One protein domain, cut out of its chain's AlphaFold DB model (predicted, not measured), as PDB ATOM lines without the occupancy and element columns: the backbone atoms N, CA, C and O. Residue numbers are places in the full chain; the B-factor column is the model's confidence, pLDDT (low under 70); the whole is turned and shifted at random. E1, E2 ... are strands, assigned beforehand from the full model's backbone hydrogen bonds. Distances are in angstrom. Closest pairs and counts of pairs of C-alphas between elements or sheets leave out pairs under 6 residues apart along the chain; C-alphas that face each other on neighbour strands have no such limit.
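What this domain is: This is residues 3 to 57 of the 58 residues of an uncharacterized protein of Thermus aquaticus Y51MC23 (UniProt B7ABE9). What does the domain look like? It is a small sandwich of two antiparallel sheets, partly face to face, E1 E2 E7 E4 over E3 E6 E5, with E6 and E7 at its core and E1 out at one edge. Residues 14 to 21 bridge the two sheets at one end, and residues 27 to 32 at the other. What is it made of? The printed part has 55 residues, with seven named strands, E1 to E7 in order along the chain, and no named helix: the class is all strand. It is compact, with a radius of gyration of the C-alphas of 10.4 A, and spans 28 by 23 by 16 A.

Where its parts are: Where do the first strands run? E1 is residues 3 to 5, from C-alpha 3 at (14.457, -37.311, -12.656), and E2 is residues 9 to 13, 13.1 A long. E3 is residues 22 to 26, 13.0 A long. Which strands follow? E4 is residues 33 to 35, 6.9 A like E1, and E5 is residues 37 to 40, 10.0 A. E6 is residues 43 to 47, 13.0 A, and E7 is residues 52 to 56, 13.9 A, ending at C-alpha 56 at (18.000, -24.360, -13.559).

How they stand to each other: How is the sheet of four joined? E1 and E2 are a hairpin, antiparallel, with N 4 and O 11 at 2.9 A, within hydrogen-bond range. E2 and E7 are antiparallel, with N 10 and O 55 at 2.9 A, and E7 and E4 too, with N 35 and O 54 at 2.8 A. How is the sheet of three joined? E3 and E6 are antiparallel at 161 degrees, with N 23 and O 46 at 2.8 A. E5 and E6 are an antiparallel hairpin, with N 38 and O 45 at 2.8 A. How do the sheets meet? In this sandwich, two sheets face to face, the facing parts are 9.4 A centre to centre and the strands of one stand at 35 degrees to those of the other. The closest C-alphas of E6 and E7 are those of Leu 46 and Ala 53, 5.8 A apart, while E1 and E3, for instance, are apart.

The domain as a whole: How far does it reach? The two C-alphas farthest apart are those of Glu 16 and Glu 41, at 29.0 A. Is it unbroken and well modelled? The printed part has no cut and no long link. The mean pLDDT of the printed part is 95.6, and no printed residue is under 70.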
ATOM      1  N   GLY A   3      14.016 -38.585 -12.112       95.88
ATOM      2  CA  GLY A   3      14.457 -37.311 -12.656       95.88
ATOM      3  C   GLY A   3      13.381 -36.694 -13.533       95.88
ATOM      4  O   GLY A   3      12.618 -37.416 -14.172       95.88
ATOM      5  N   ALA A   4      13.327 -35.368 -13.559       97.00
ATOM      6  CA  ALA A   4      12.476 -34.609 -14.462       97.00
ATOM      7  C   ALA A   4      13.274 -33.458 -15.081       97.00
ATOM      8  O   ALA A   4      14.034 -32.782 -14.382       97.00
ATOM      9  N   PHE A   5      13.084 -33.246 -16.384       96.00
ATOM     10  CA  PHE A   5      13.620 -32.101 -17.108       96.00
ATOM     11  C   PHE A   5      12.513 -31.439 -17.926       96.00
ATOM     12  O   PHE A   5      11.920 -32.077 -18.790       96.00
ATOM     13  N   ASP A   6      12.242 -30.165 -17.650       95.50
ATOM     14  CA  ASP A   6      11.186 -29.385 -18.318       95.50
ATOM     15  C   ASP A   6      11.724 -28.457 -19.428       95.50
ATOM     16  O   ASP A   6      11.033 -27.547 -19.884       95.50
ATOM     17  N   GLY A   7      12.978 -28.648 -19.848       92.75
ATOM     18  CA  GLY A   7      13.682 -27.747 -20.766       92.75
ATOM     19  C   GLY A   7      14.438 -26.618 -20.062       92.75
ATOM     20  O   GLY A   7      15.391 -26.083 -20.622       92.75
ATOM     21  N   LYS A   8      14.073 -26.283 -18.819       95.50
ATOM     22  CA  LYS A   8      14.685 -25.198 -18.035       95.50
ATOM     23  C   LYS A   8      15.185 -25.644 -16.677       95.50
ATOM     24  O   LYS A   8      16.010 -24.963 -16.083       95.50
ATOM     25  N   ARG A   9      14.709 -26.754 -16.139       97.25
ATOM     26  CA  ARG A   9      15.042 -27.234 -14.806       97.25
ATOM     27  C   ARG A   9      15.212 -28.735 -14.837       97.25
ATOM     28  O   ARG A   9      14.309 -29.451 -15.246       97.25
ATOM     29  N   LEU A  10      16.358 -29.188 -14.341       97.44
ATOM     30  CA  LEU A  10      16.622 -30.581 -14.018       97.44
ATOM     31  C   LEU A  10      16.425 -30.753 -12.518       97.44
ATOM     32  O   LEU A  10      17.069 -30.055 -11.733       97.44
ATOM     33  N   HIS A  11      15.570 -31.685 -12.117       98.19
ATOM     34  CA  HIS A  11      15.392 -32.083 -10.722       98.19
ATOM     35  C   HIS A  11      15.605 -33.586 -10.619       98.19
ATOM     36  O   HIS A  11      14.956 -34.349 -11.331       98.19
ATOM     37  N   LEU A  12      16.532 -33.995  -9.756       97.56
ATOM     38  CA  LEU A  12      16.825 -35.389  -9.453       97.56
ATOM     39  C   LEU A  12      16.417 -35.708  -8.018       97.56
ATOM     40  O   LEU A  12      16.638 -34.905  -7.108       97.56
ATOM     41  N   PHE A  13      15.851 -36.896  -7.835       97.50
ATOM     42  CA  PHE A  13      15.421 -37.424  -6.549       97.50
ATOM     43  C   PHE A  13      15.919 -38.860  -6.355       97.50
ATOM     44  O   PHE A  13      15.830 -39.711  -7.253       97.50
ATOM     45  N   LEU A  14      16.413 -39.140  -5.155       96.31
ATOM     46  CA  LEU A  14      16.859 -40.445  -4.698       96.31
ATOM     47  C   LEU A  14      16.001 -40.869  -3.501       96.31
ATOM     48  O   LEU A  14      16.073 -40.265  -2.439       96.31
ATOM     49  N   GLU A  15      15.183 -41.908  -3.701       94.62
ATOM     50  CA  GLU A  15      14.215 -42.416  -2.709       94.62
ATOM     51  C   GLU A  15      14.869 -42.875  -1.403       94.62
ATOM     52  O   GLU A  15      14.322 -42.642  -0.332       94.62
ATOM     53  N   GLU A  16      16.053 -43.477  -1.498       95.75
ATOM     54  CA  GLU A  16      16.882 -43.870  -0.360       95.75
ATOM     55  C   GLU A  16      18.197 -43.076  -0.408       95.75
ATOM     56  O   GLU A  16      19.145 -43.504  -1.080       95.75
ATOM     57  N   PRO A  17      18.272 -41.901   0.245       93.38
ATOM     58  CA  PRO A  17      19.476 -41.078   0.261       93.38
ATOM     59  C   PRO A  17      20.649 -41.814   0.908       93.38
ATOM     60  O   PRO A  17      20.494 -42.460   1.945       93.38
ATOM     61  N   ARG A  18      21.835 -41.711   0.303       93.94
ATOM     62  CA  ARG A  18      23.080 -42.297   0.822       93.94
ATOM     63  C   ARG A  18      24.225 -41.323   0.589       93.94
ATOM     64  O   ARG A  18      24.341 -40.766  -0.503       93.94
ATOM     65  N   GLU A  19      25.059 -41.114   1.604       94.12
ATOM     66  CA  GLU A  19      26.233 -40.247   1.481       94.12
ATOM     67  C   GLU A  19      27.156 -40.714   0.346       94.12
ATOM     68  O   GLU A  19      27.282 -41.908   0.073       94.12
ATOM     69  N   GLY A  20      27.780 -39.758  -0.344       91.62
ATOM     70  CA  GLY A  20      28.689 -40.034  -1.458       91.62
ATOM     71  C   GLY A  20      28.008 -40.370  -2.791       91.62
ATOM     72  O   GLY A  20      28.709 -40.571  -3.781       91.62
ATOM     73  N   VAL A  21      26.671 -40.402  -2.864       95.12
ATOM     74  CA  VAL A  21      25.962 -40.583  -4.139       95.12
ATOM     75  C   VAL A  21      25.883 -39.265  -4.903       95.12
ATOM     76  O   VAL A  21      25.284 -38.292  -4.447       95.12
ATOM     77  N   MET A  22      26.439 -39.264  -6.113       95.31
ATOM     78  CA  MET A  22      26.450 -38.110  -7.006       95.31
ATOM     79  C   MET A  22      25.886 -38.447  -8.384       95.31
ATOM     80  O   MET A  22      26.027 -39.567  -8.871       95.31
ATOM     81  N   ALA A  23      25.288 -37.450  -9.032       95.31
ATOM     82  CA  ALA A  23      24.954 -37.482 -10.447       95.31
ATOM     83  C   ALA A  23      25.819 -36.473 -11.209       95.31
ATOM     84  O   ALA A  23      25.888 -35.299 -10.841       95.31
ATOM     85  N   GLU A  24      26.456 -36.927 -12.285       96.00
ATOM     86  CA  GLU A  24      27.188 -36.077 -13.220       96.00
ATOM     87  C   GLU A  24      26.349 -35.881 -14.486       96.00
ATOM     88  O   GLU A  24      25.905 -36.842 -15.113       96.00
ATOM     89  N   VAL A  25      26.121 -34.625 -14.858       93.75
ATOM     90  CA  VAL A  25      25.394 -34.252 -16.071       93.75
ATOM     91  C   VAL A  25      26.368 -33.580 -17.025       93.75
ATOM     92  O   VAL A  25      26.964 -32.546 -16.708       93.75
ATOM     93  N   LEU A  26      26.522 -34.190 -18.196       93.25
ATOM     94  CA  LEU A  26      27.454 -33.776 -19.239       93.25
ATOM     95  C   LEU A  26      26.742 -32.960 -20.322       93.25
ATOM     96  O   LEU A  26      25.539 -33.101 -20.534       93.25
ATOM     97  N   GLY A  27      27.503 -32.126 -21.032       88.62
ATOM     98  CA  GLY A  27      27.020 -31.439 -22.236       88.62
ATOM     99  C   GLY A  27      25.995 -30.332 -21.979       88.62
ATOM    100  O   GLY A  27      25.381 -29.847 -22.925       88.62
ATOM    101  N   MET A  28      25.816 -29.916 -20.723       87.62
ATOM    102  CA  MET A  28      24.913 -28.827 -20.360       87.62
ATOM    103  C   MET A  28      25.688 -27.523 -20.137       87.62
ATOM    104  O   MET A  28      26.736 -27.528 -19.474       87.62
ATOM    105  N   PRO A  29      25.171 -26.380 -20.627       92.81
ATOM    106  CA  PRO A  29      25.765 -25.085 -20.333       92.81
ATOM    107  C   PRO A  29      25.690 -24.795 -18.830       92.81
ATOM    108  O   PRO A  29      24.929 -25.423 -18.088       92.81
ATOM    109  N   ARG A  30      26.469 -23.813 -18.369       95.94
ATOM    110  CA  ARG A  30      26.456 -23.396 -16.964       95.94
ATOM    111  C   ARG A  30      25.029 -22.992 -16.534       95.94
ATOM    112  O   ARG A  30      24.471 -22.073 -17.133       95.94
ATOM    113  N   PRO A  31      24.436 -23.632 -15.508       96.62
ATOM    114  CA  PRO A  31      23.121 -23.259 -14.995       96.62
ATOM    115  C   PRO A  31      23.162 -21.918 -14.253       96.62
ATOM    116  O   PRO A  31      24.179 -21.536 -13.669       96.62
ATOM    117  N   LEU A  32      22.022 -21.228 -14.219       97.38
ATOM    118  CA  LEU A  32      21.826 -19.985 -13.467       97.38
ATOM    119  C   LEU A  32      21.776 -20.229 -11.956       97.38
ATOM    120  O   LEU A  32      22.201 -19.387 -11.168       97.38
ATOM    121  N   ARG A  33      21.201 -21.365 -11.546       97.69
ATOM    122  CA  ARG A  33      21.076 -21.772 -10.142       97.69
ATOM    123  C   ARG A  33      21.275 -23.271 -10.007       97.69
ATOM    124  O   ARG A  33      20.809 -24.031 -10.853       97.69
ATOM    125  N   VAL A  34      21.910 -23.668  -8.912       97.69
ATOM    126  CA  VAL A  34      22.106 -25.063  -8.512       97.69
ATOM    127  C   VAL A  34      21.795 -25.183  -7.024       97.69
ATOM    128  O   VAL A  34      22.177 -24.310  -6.243       97.69
ATOM    129  N   ARG A  35      21.106 -26.254  -6.628       97.94
ATOM    130  CA  ARG A  35      20.918 -26.664  -5.232       97.94
ATOM    131  C   ARG A  35      21.394 -28.102  -5.084       97.94
ATOM    132  O   ARG A  35      20.962 -28.958  -5.849       97.94
ATOM    133  N   GLY A  36      22.239 -28.346  -4.083       96.12
ATOM    134  CA  GLY A  36      22.834 -29.664  -3.860       96.12
ATOM    135  C   GLY A  36      23.812 -30.031  -4.972       96.12
ATOM    136  O   GLY A  36      23.693 -31.095  -5.552       96.12
ATOM    137  N   GLY A  37      24.720 -29.130  -5.351       96.12
ATOM    138  CA  GLY A  37      25.669 -29.410  -6.425       96.12
ATOM    139  C   GLY A  37      26.495 -28.210  -6.869       96.12
ATOM    140  O   GLY A  37      26.343 -27.102  -6.350       96.12
ATOM    141  N   VAL A  38      27.350 -28.437  -7.864       96.75
ATOM    142  CA  VAL A  38      28.257 -27.444  -8.446       96.75
ATOM    143  C   VAL A  38      28.421 -27.678  -9.948       96.75
ATOM    144  O   VAL A  38      28.406 -28.812 -10.416       96.75
ATOM    145  N   TRP A  39      28.590 -26.600 -10.716       96.56
ATOM    146  CA  TRP A  39      29.016 -26.690 -12.113       96.56
ATOM    147  C   TRP A  39      30.514 -26.405 -12.221       96.56
ATOM    148  O   TRP A  39      30.987 -25.400 -11.686       96.56
ATOM    149  N   ARG A  40      31.249 -27.261 -12.930       94.56
ATOM    150  CA  ARG A  40      32.688 -27.124 -13.171       94.56
ATOM    151  C   ARG A  40      33.046 -27.692 -14.540       94.56
ATOM    152  O   ARG A  40      32.665 -28.811 -14.853       94.56
ATOM    153  N   GLU A  41      33.794 -26.926 -15.334       91.19
ATOM    154  CA  GLU A  41      34.437 -27.406 -16.573       91.19
ATOM    155  C   GLU A  41      33.476 -28.157 -17.528       91.19
ATOM    156  O   GLU A  41      33.790 -29.225 -18.043       91.19
ATOM    157  N   GLY A  42      32.270 -27.616 -17.752       92.31
ATOM    158  CA  GLY A  42      31.284 -28.229 -18.660       92.31
ATOM    159  C   GLY A  42      30.454 -29.362 -18.051       92.31
ATOM    160  O   GLY A  42      29.665 -29.988 -18.759       92.31
ATOM    161  N   ARG A  43      30.613 -29.622 -16.751       95.19
ATOM    162  CA  ARG A  43      29.952 -30.707 -16.021       95.19
ATOM    163  C   ARG A  43      29.156 -30.136 -14.861       95.19
ATOM    164  O   ARG A  43      29.623 -29.242 -14.154       95.19
ATOM    165  N   LEU A  44      27.962 -30.665 -14.643       97.00
ATOM    166  CA  LEU A  44      27.164 -30.385 -13.456       97.00
ATOM    167  C   LEU A  44      27.213 -31.607 -12.535       97.00
ATOM    168  O   LEU A  44      26.763 -32.682 -12.915       97.00
ATOM    169  N   LEU A  45      27.741 -31.419 -11.331       97.00
ATOM    170  CA  LEU A  45      27.821 -32.431 -10.284       97.00
ATOM    171  C   LEU A  45      26.724 -32.155  -9.257       97.00
ATOM    172  O   LEU A  45      26.729 -31.101  -8.622       97.00
ATOM    173  N   LEU A  46      25.783 -33.080  -9.103       97.25
ATOM    174  CA  LEU A  46      24.661 -32.993  -8.174       97.25
ATOM    175  C   LEU A  46      24.835 -34.022  -7.052       97.25
ATOM    176  O   LEU A  46      24.951 -35.214  -7.316       97.25
ATOM    177  N   ASP A  47      24.860 -33.554  -5.811       97.31
ATOM    178  CA  ASP A  47      24.916 -34.357  -4.592       97.31
ATOM    179  C   ASP A  47      23.505 -34.818  -4.207       97.31
ATOM    180  O   ASP A  47      22.653 -34.015  -3.823       97.31
ATOM    181  N   LEU A  48      23.265 -36.126  -4.311       96.94
ATOM    182  CA  LEU A  48      21.995 -36.759  -3.958       96.94
ATOM    183  C   LEU A  48      22.018 -37.373  -2.553       96.94
ATOM    184  O   LEU A  48      21.041 -38.012  -2.159       96.94
ATOM    185  N   GLY A  49      23.077 -37.155  -1.768       96.06
ATOM    186  CA  GLY A  49      23.187 -37.653  -0.398       96.06
ATOM    187  C   GLY A  49      22.092 -37.127   0.530       96.06
ATOM    188  O   GLY A  49      21.726 -37.794   1.492       96.06
ATOM    189  N   LYS A  50      21.494 -35.975   0.198       94.62
ATOM    190  CA  LYS A  50      20.325 -35.405   0.896       94.62
ATOM    191  C   LYS A  50      18.978 -35.774   0.263       94.62
ATOM    192  O   LYS A  50      17.954 -35.214   0.640       94.62
ATOM    193  N   GLY A  51      18.977 -36.678  -0.714       96.81
ATOM    194  CA  GLY A  51      17.785 -37.187  -1.389       96.81
ATOM    195  C   GLY A  51      17.339 -36.383  -2.601       96.81
ATOM    196  O   GLY A  51      16.686 -36.937  -3.479       96.81
ATOM    197  N   GLU A  52      17.715 -35.110  -2.720       97.62
ATOM    198  CA  GLU A  52      17.397 -34.317  -3.906       97.62
ATOM    199  C   GLU A  52      18.458 -33.279  -4.256       97.62
ATOM    200  O   GLU A  52      19.097 -32.680  -3.391       97.62
ATOM    201  N   ALA A  53      18.565 -33.012  -5.554       98.06
ATOM    202  CA  ALA A  53      19.358 -31.926  -6.100       98.06
ATOM    203  C   ALA A  53      18.733 -31.413  -7.398       98.06
ATOM    204  O   ALA A  53      18.032 -32.139  -8.110       98.06
ATOM    205  N   TRP A  54      18.975 -30.144  -7.721       98.06
ATOM    206  CA  TRP A  54      18.447 -29.557  -8.947       98.06
ATOM    207  C   TRP A  54      19.333 -28.451  -9.507       98.06
ATOM    208  O   TRP A  54      20.073 -27.782  -8.786       98.06
ATOM    209  N   ALA A  55      19.194 -28.222 -10.809       98.25
ATOM    210  CA  ALA A  55      19.777 -27.090 -11.514       98.25
ATOM    211  C   ALA A  55      18.748 -26.445 -12.450       98.25
ATOM    212  O   ALA A  55      17.809 -27.103 -12.903       98.25
ATOM    213  N   ARG A  56      18.904 -25.143 -12.709       97.88
ATOM    214  CA  ARG A  56      18.000 -24.360 -13.559       97.88
ATOM    215  C   ARG A  56      18.761 -23.491 -14.568       97.88
ATOM    216  O   ARG A  56      19.726 -22.821 -14.204       97.88
ATOM    217  N   TRP A  57      18.244 -23.447 -15.788       95.69
ATOM    218  CA  TRP A  57      18.637 -22.656 -16.955       95.69
ATOM    219  C   TRP A  57      17.549 -21.613 -17.308       95.69
ATOM    220  O   TRP A  57      16.514 -21.541 -16.634       95.69
TER     221      TRP A  57